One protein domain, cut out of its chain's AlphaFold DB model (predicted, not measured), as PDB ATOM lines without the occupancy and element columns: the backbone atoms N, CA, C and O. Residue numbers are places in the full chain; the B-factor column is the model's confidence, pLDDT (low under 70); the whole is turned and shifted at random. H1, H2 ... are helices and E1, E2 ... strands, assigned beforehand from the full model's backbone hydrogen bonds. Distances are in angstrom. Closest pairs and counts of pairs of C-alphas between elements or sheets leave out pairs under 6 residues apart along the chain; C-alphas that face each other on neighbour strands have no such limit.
ATOM      1  N   THR A 218     156.550  69.416 146.568       80.19
ATOM      2  CA  THR A 218     155.249  69.961 146.154       80.19
ATOM      3  C   THR A 218     154.133  69.300 146.962       80.19
ATOM      4  O   THR A 218     154.163  68.091 147.209       80.19
ATOM      5  N   LEU A 219     153.150  70.086 147.407       81.12
ATOM      6  CA  LEU A 219     151.982  69.569 148.118       81.12
ATOM      7  C   LEU A 219     150.944  69.131 147.094       81.12
ATOM      8  O   LEU A 219     150.535  69.901 146.226       81.12
ATOM      9  N   HIS A 220     150.509  67.884 147.204       81.75
ATOM     10  CA  HIS A 220     149.419  67.376 146.401       81.75
ATOM     11  C   HIS A 220     148.070  67.712 147.050       81.75
ATOM     12  O   HIS A 220     147.699  67.112 148.057       81.75
ATOM     13  N   SER A 221     147.329  68.630 146.429       69.19
ATOM     14  CA  SER A 221     146.000  69.081 146.879       69.19
ATOM     15  C   SER A 221     144.833  68.412 146.135       69.19
ATOM     16  O   SER A 221     143.715  68.921 146.151       69.19
ATOM     17  N   GLY A 222     145.082  67.310 145.418       72.06
ATOM     18  CA  GLY A 222     144.053  66.635 144.625       72.06
ATOM     19  C   GLY A 222     142.991  65.939 145.480       72.06
ATOM     20  O   GLY A 222     143.247  65.505 146.602       72.06
ATOM     21  N   SER A 223     141.788  65.804 144.921       73.88
ATOM     22  CA  SER A 223     140.633  65.155 145.554       73.88
ATOM     23  C   SER A 223     140.522  63.655 145.251       73.88
ATOM     24  O   SER A 223     139.516  63.043 145.612       73.88
ATOM     25  N   GLU A 224     141.532  63.065 144.617       83.06
ATOM     26  CA  GLU A 224     141.554  61.660 144.202       83.06
ATOM     27  C   GLU A 224     141.392  60.737 145.417       83.06
ATOM     28  O   GLU A 224     142.004  60.933 146.468       83.06
ATOM     29  N   SER A 225     140.550  59.727 145.276       83.88
ATOM     30  CA  SER A 225     140.215  58.743 146.297       83.88
ATOM     31  C   SER A 225     140.442  57.327 145.776       83.88
ATOM     32  O   SER A 225     140.711  57.105 144.595       83.88
ATOM     33  N   PHE A 226     140.350  56.333 146.658       87.12
ATOM     34  CA  PHE A 226     140.437  54.936 146.234       87.12
ATOM     35  C   PHE A 226     139.295  54.503 145.312       87.12
ATOM     36  O   PHE A 226     139.473  53.518 144.593       87.12
ATOM     37  N   ASP A 227     138.180  55.235 145.299       85.75
ATOM     38  CA  ASP A 227     137.042  54.979 144.415       85.75
ATOM     39  C   ASP A 227     137.337  55.416 142.971       85.75
ATOM     40  O   ASP A 227     136.829  54.821 142.024       85.75
ATOM     41  N   ASP A 228     138.252  56.373 142.796       85.19
ATOM     42  CA  ASP A 228     138.728  56.828 141.484       85.19
ATOM     43  C   ASP A 228     139.766  55.863 140.868       85.19
ATOM     44  O   ASP A 228     140.208  56.042 139.731       85.19
ATOM     45  N   LEU A 229     140.174  54.823 141.610       85.94
ATOM     46  CA  LEU A 229     141.199  53.860 141.208       85.94
ATOM     47  C   LEU A 229     140.612  52.462 141.001       85.94
ATOM     48  O   LEU A 229     140.190  51.794 141.945       85.94
ATOM     49  N   GLY A 230     140.686  51.961 139.768       84.50
ATOM     50  CA  GLY A 230     140.304  50.586 139.447       84.50
ATOM     51  C   GLY A 230     141.277  49.543 140.017       84.50
ATOM     52  O   GLY A 230     142.485  49.613 139.787       84.50
ATOM     53  N   GLY A 231     140.745  48.533 140.711       86.38
ATOM     54  CA  GLY A 231     141.512  47.388 141.215       86.38
ATOM     55  C   GLY A 231     142.404  47.709 142.422       86.38
ATOM     56  O   GLY A 231     142.079  48.553 143.249       86.38
ATOM     57  N   LEU A 232     143.544  47.013 142.537       84.25
ATOM     58  CA  LEU A 232     144.528  47.174 143.625       84.25
ATOM     59  C   LEU A 232     144.002  46.855 145.038       84.25
ATOM     60  O   LEU A 232     144.579  47.315 146.022       84.25
ATOM     61  N   GLU A 233     142.957  46.035 145.177       86.31
ATOM     62  CA  GLU A 233     142.269  45.870 146.468       86.31
ATOM     63  C   GLU A 233     143.153  45.336 147.599       86.31
ATOM     64  O   GLU A 233     143.120  45.857 148.716       86.31
ATOM     65  N   SER A 234     144.036  44.380 147.309       85.56
ATOM     66  CA  SER A 234     145.008  43.891 148.296       85.56
ATOM     67  C   SER A 234     145.963  44.994 148.768       85.56
ATOM     68  O   SER A 234     146.310  45.048 149.949       85.56
ATOM     69  N   LEU A 235     146.368  45.897 147.867       85.12
ATOM     70  CA  LEU A 235     147.258  47.015 148.182       85.12
ATOM     71  C   LEU A 235     146.518  48.109 148.963       85.12
ATOM     72  O   LEU A 235     147.019  48.563 149.991       85.12
ATOM     73  N   LYS A 236     145.301  48.474 148.532       87.44
ATOM     74  CA  LYS A 236     144.410  49.403 149.247       87.44
ATOM     75  C   LYS A 236     144.180  48.931 150.688       87.44
ATOM     76  O   LYS A 236     144.384  49.698 151.631       87.44
ATOM     77  N   ALA A 237     143.834  47.655 150.877       85.25
ATOM     78  CA  ALA A 237     143.618  47.056 152.194       85.25
ATOM     79  C   ALA A 237     144.896  47.034 153.052       85.25
ATOM     80  O   ALA A 237     144.855  47.373 154.239       85.25
ATOM     81  N   PHE A 238     146.041  46.676 152.459       85.12
ATOM     82  CA  PHE A 238     147.331  46.682 153.147       85.12
ATOM     83  C   PHE A 238     147.705  48.083 153.640       85.12
ATOM     84  O   PHE A 238     147.987  48.251 154.828       85.12
ATOM     85  N   CYS A 239     147.662  49.092 152.765       81.19
ATOM     86  CA  CYS A 239     148.052  50.458 153.105       81.19
ATOM     87  C   CYS A 239     147.102  51.096 154.126       81.19
ATOM     88  O   CYS A 239     147.589  51.707 155.077       81.19
ATOM     89  N   ARG A 240     145.777  50.881 154.023       79.19
ATOM     90  CA  ARG A 240     144.812  51.314 155.056       79.19
ATOM     91  C   ARG A 240     145.176  50.759 156.430       79.19
ATOM     92  O   ARG A 240     145.176  51.489 157.414       79.19
ATOM     93  N   ARG A 241     145.512  49.469 156.516       77.81
ATOM     94  CA  ARG A 241     145.901  48.838 157.785       77.81
ATOM     95  C   ARG A 241     147.253  49.342 158.291       77.81
ATOM     96  O   ARG A 241     147.409  49.559 159.486       77.81
ATOM     97  N   ALA A 242     148.217  49.514 157.393       75.81
ATOM     98  CA  ALA A 242     149.579  49.909 157.732       75.81
ATOM     99  C   ALA A 242     149.697  51.380 158.168       75.81
ATOM    100  O   ALA A 242     150.566  51.703 158.976       75.81
ATOM    101  N   LEU A 243     148.841  52.261 157.640       73.25
ATOM    102  CA  LEU A 243     148.920  53.712 157.842       73.25
ATOM    103  C   LEU A 243     147.829  54.280 158.757       73.25
ATOM    104  O   LEU A 243     147.837  55.484 159.006       73.25
ATOM    105  N   GLY A 267     149.228  53.277 137.462       85.00
ATOM    106  CA  GLY A 267     148.587  54.063 138.525       85.00
ATOM    107  C   GLY A 267     149.357  54.179 139.849       85.00
ATOM    108  O   GLY A 267     148.783  54.639 140.826       85.00
ATOM    109  N   LYS A 268     150.649  53.824 139.916       89.94
ATOM    110  CA  LYS A 268     151.462  53.893 141.157       89.94
ATOM    111  C   LYS A 268     151.442  55.273 141.833       89.94
ATOM    112  O   LYS A 268     151.210  55.363 143.035       89.94
ATOM    113  N   SER A 269     151.655  56.343 141.063       87.00
ATOM    114  CA  SER A 269     151.635  57.714 141.594       87.00
ATOM    115  C   SER A 269     150.222  58.160 141.972       87.00
ATOM    116  O   SER A 269     150.047  58.802 143.002       87.00
ATOM    117  N   ALA A 270     149.212  57.783 141.184       87.38
ATOM    118  CA  ALA A 270     147.809  58.071 141.488       87.38
ATOM    119  C   ALA A 270     147.350  57.354 142.772       87.38
ATOM    120  O   ALA A 270     146.678  57.945 143.609       87.38
ATOM    121  N   PHE A 271     147.803  56.117 142.990       89.62
ATOM    122  CA  PHE A 271     147.587  55.384 144.233       89.62
ATOM    123  C   PHE A 271     148.192  56.104 145.441       89.62
ATOM    124  O   PHE A 271     147.516  56.256 146.454       89.62
ATOM    125  N   ALA A 272     149.438  56.578 145.338       87.12
ATOM    126  CA  ALA A 272     150.089  57.310 146.427       87.12
ATOM    127  C   ALA A 272     149.341  58.607 146.788       87.12
ATOM    128  O   ALA A 272     149.175  58.910 147.967       87.12
ATOM    129  N   LYS A 273     148.841  59.329 145.781       87.19
ATOM    130  CA  LYS A 273     148.036  60.543 145.955       87.19
ATOM    131  C   LYS A 273     146.684  60.273 146.617       87.19
ATOM    132  O   LYS A 273     146.352  60.914 147.612       87.19
ATOM    133  N   ALA A 274     145.955  59.272 146.129       88.25
ATOM    134  CA  ALA A 274     144.673  58.872 146.703       88.25
ATOM    135  C   ALA A 274     144.806  58.325 148.135       88.25
ATOM    136  O   ALA A 274     143.927  58.517 148.975       88.25
ATOM    137  N   LEU A 275     145.934  57.677 148.441       86.19
ATOM    138  CA  LEU A 275     146.226  57.148 149.770       86.19
ATOM    139  C   LEU A 275     146.342  58.248 150.832       86.19
ATOM    140  O   LEU A 275     145.944  58.026 151.978       86.19
ATOM    141  N   GLY A 276     146.862  59.427 150.483       81.31
ATOM    142  CA  GLY A 276     146.900  60.566 151.402       81.31
ATOM    143  C   GLY A 276     145.511  60.975 151.861       81.31
ATOM    144  O   GLY A 276     145.249  61.012 153.063       81.31
ATOM    145  N   LYS A 277     144.591  61.172 150.908       80.44
ATOM    146  CA  LYS A 277     143.189  61.491 151.199       80.44
ATOM    147  C   LYS A 277     142.532  60.405 152.049       80.44
ATOM    148  O   LYS A 277     141.926  60.712 153.070       80.44
ATOM    149  N   GLU A 278     142.723  59.140 151.682       82.50
ATOM    150  CA  GLU A 278     142.156  57.993 152.404       82.50
ATOM    151  C   GLU A 278     142.647  57.884 153.858       82.50
ATOM    152  O   GLU A 278     141.952  57.366 154.730       82.50
ATOM    153  N   THR A 279     143.866  58.354 154.131       76.50
ATOM    154  CA  THR A 279     144.486  58.291 155.463       76.50
ATOM    155  C   THR A 279     144.417  59.607 156.235       76.50
ATOM    156  O   THR A 279     144.900  59.656 157.366       76.50
ATOM    157  N   GLY A 280     143.821  60.656 155.656       74.00
ATOM    158  CA  GLY A 280     143.775  61.994 156.249       74.00
ATOM    159  C   GLY A 280     145.157  62.640 156.390       74.00
ATOM    160  O   GLY A 280     145.404  63.361 157.353       74.00
ATOM    161  N   ARG A 281     146.089  62.337 155.480       76.19
ATOM    162  CA  ARG A 281     147.472  62.834 155.505       76.19
ATOM    163  C   ARG A 281     147.775  63.686 154.281       76.19
ATOM    164  O   ARG A 281     147.423  63.328 153.158       76.19
ATOM    165  N   ALA A 282     148.515  64.770 154.498       75.75
ATOM    166  CA  ALA A 282     149.098  65.547 153.413       75.75
ATOM    167  C   ALA A 282     150.021  64.651 152.566       75.75
ATOM    168  O   ALA A 282     150.857  63.921 153.103       75.75
ATOM    169  N   THR A 283     149.866  64.696 151.241       83.12
ATOM    170  CA  THR A 283     150.748  63.972 150.316       83.12
ATOM    171  C   THR A 283     151.767  64.933 149.735       83.12
ATOM    172  O   THR A 283     151.407  65.892 149.058       83.12
ATOM    173  N   LEU A 284     153.042  64.655 149.978       85.50
ATOM    174  CA  LEU A 284     154.155  65.421 149.433       85.50
ATOM    175  C   LEU A 284     154.754  64.668 148.248       85.50
ATOM    176  O   LEU A 284     154.985  63.461 148.326       85.50
ATOM    177  N   THR A 285     155.016  65.383 147.159       85.00
ATOM    178  CA  THR A 285     155.740  64.857 145.999       85.00
ATOM    179  C   THR A 285     157.123  65.491 145.963       85.00
ATOM    180  O   THR A 285     157.241  66.715 145.918       85.00
ATOM    181  N   LEU A 286     158.156  64.655 146.002       84.38
ATOM    182  CA  LEU A 286     159.555  65.058 145.901       84.38
ATOM    183  C   LEU A 286     160.022  64.939 144.452       84.38
ATOM    184  O   LEU A 286     159.892  63.867 143.854       84.38
ATOM    185  N   ASP A 287     160.605  66.009 143.915       80.12
ATOM    186  CA  ASP A 287     161.304  65.943 142.634       80.12
ATOM    187  C   ASP A 287     162.737  65.432 142.848       80.12
ATOM    188  O   ASP A 287     163.633  66.144 143.303       80.12
ATOM    189  N   VAL A 288     162.950  64.157 142.518       79.62
ATOM    190  CA  VAL A 288     164.263  63.508 142.627       79.62
ATOM    191  C   VAL A 288     165.270  64.108 141.636       79.62
ATOM    192  O   VAL A 288     166.459  64.152 141.939       79.62
ATOM    193  N   GLY A 289     164.821  64.593 140.475       76.94
ATOM    194  CA  GLY A 289     165.690  65.234 139.487       76.94
ATOM    195  C   GLY A 289     166.246  66.560 140.002       76.94
ATOM    196  O   GLY A 289     167.455  66.784 139.940       76.94
ATOM    197  N   ALA A 290     165.384  67.395 140.592       72.50
ATOM    198  CA  ALA A 290     165.797  68.644 141.234       72.50
ATOM    199  C   ALA A 290     166.740  68.400 142.425       72.50
ATOM    200  O   ALA A 290     167.737  69.104 142.585       72.50
TER     201      ALA A 290
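What this domain is: This is residues 218 to 243 and 267 to 290 of the 303 residues of a protein of Gimesia benthica (UniProt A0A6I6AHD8). A short two-stranded ribbon, E1 with E2, makes one end of an elongated body, H2 fills the middle, and H1 lies at the other end, crossing H2's direction steeply. A long loop, residues 221 to 232, runs past H2 from the ribbon to H1. The printed part has 50 residues, with two named strands and two named helices in the order E1, H1, H2, E2; the sheet, E1 - E2, is antiparallel, and the class is mixed, helices and strands. It is compact, with a radius of gyration of the C-alphas of 11.1 A and spans of 33 by 20 by 20 A.

Where its parts are: Strand E1 is residues 218 to 220, starting at C-alpha 218 (155.249, 69.961, 146.154). Strand E2, residues 283 to 286, is 9.9 A long and ends at C-alpha 286 (159.555, 65.058, 145.901). Helix H2, residues 268 to 279, measures 16.5 A. Helix H1, residues 233 to 243, measures 15.3 A from C-alpha 233 (142.269, 45.870, 146.468).

How they stand to each other: E1 and E2 are antiparallel neighbours at 147 degrees, with N 218 and O 285 2.9 A apart and N 285 and O 218 2.8 A apart, within hydrogen-bond range. The closest C-alphas of H2 and E2, Gly 276 and Thr 283, are 5.3 A apart. H2 touches H1 with residues 275 to 279 alone; the closest C-alphas, Leu 243 and Thr 279, are 6.8 A apart. The two helices run the same way at a steep tilt of 51 degrees. H1 and E2 are apart. Every O i to N i+4 pair is within hydrogen-bond range in H1, and 7 of 8 in H2.

The domain as a whole: The two C-alphas farthest apart, Glu 233 and Ala 290, are 33.2 A apart. Residues 244 to 266 are not printed, and C-alphas 243 and 267 stand 19.3 A apart across this cut. The link from E1 to H1 is long; that from H2 to E2 is tight. Mean pLDDT of the printed part is 82.2, and residue 221 is under 70.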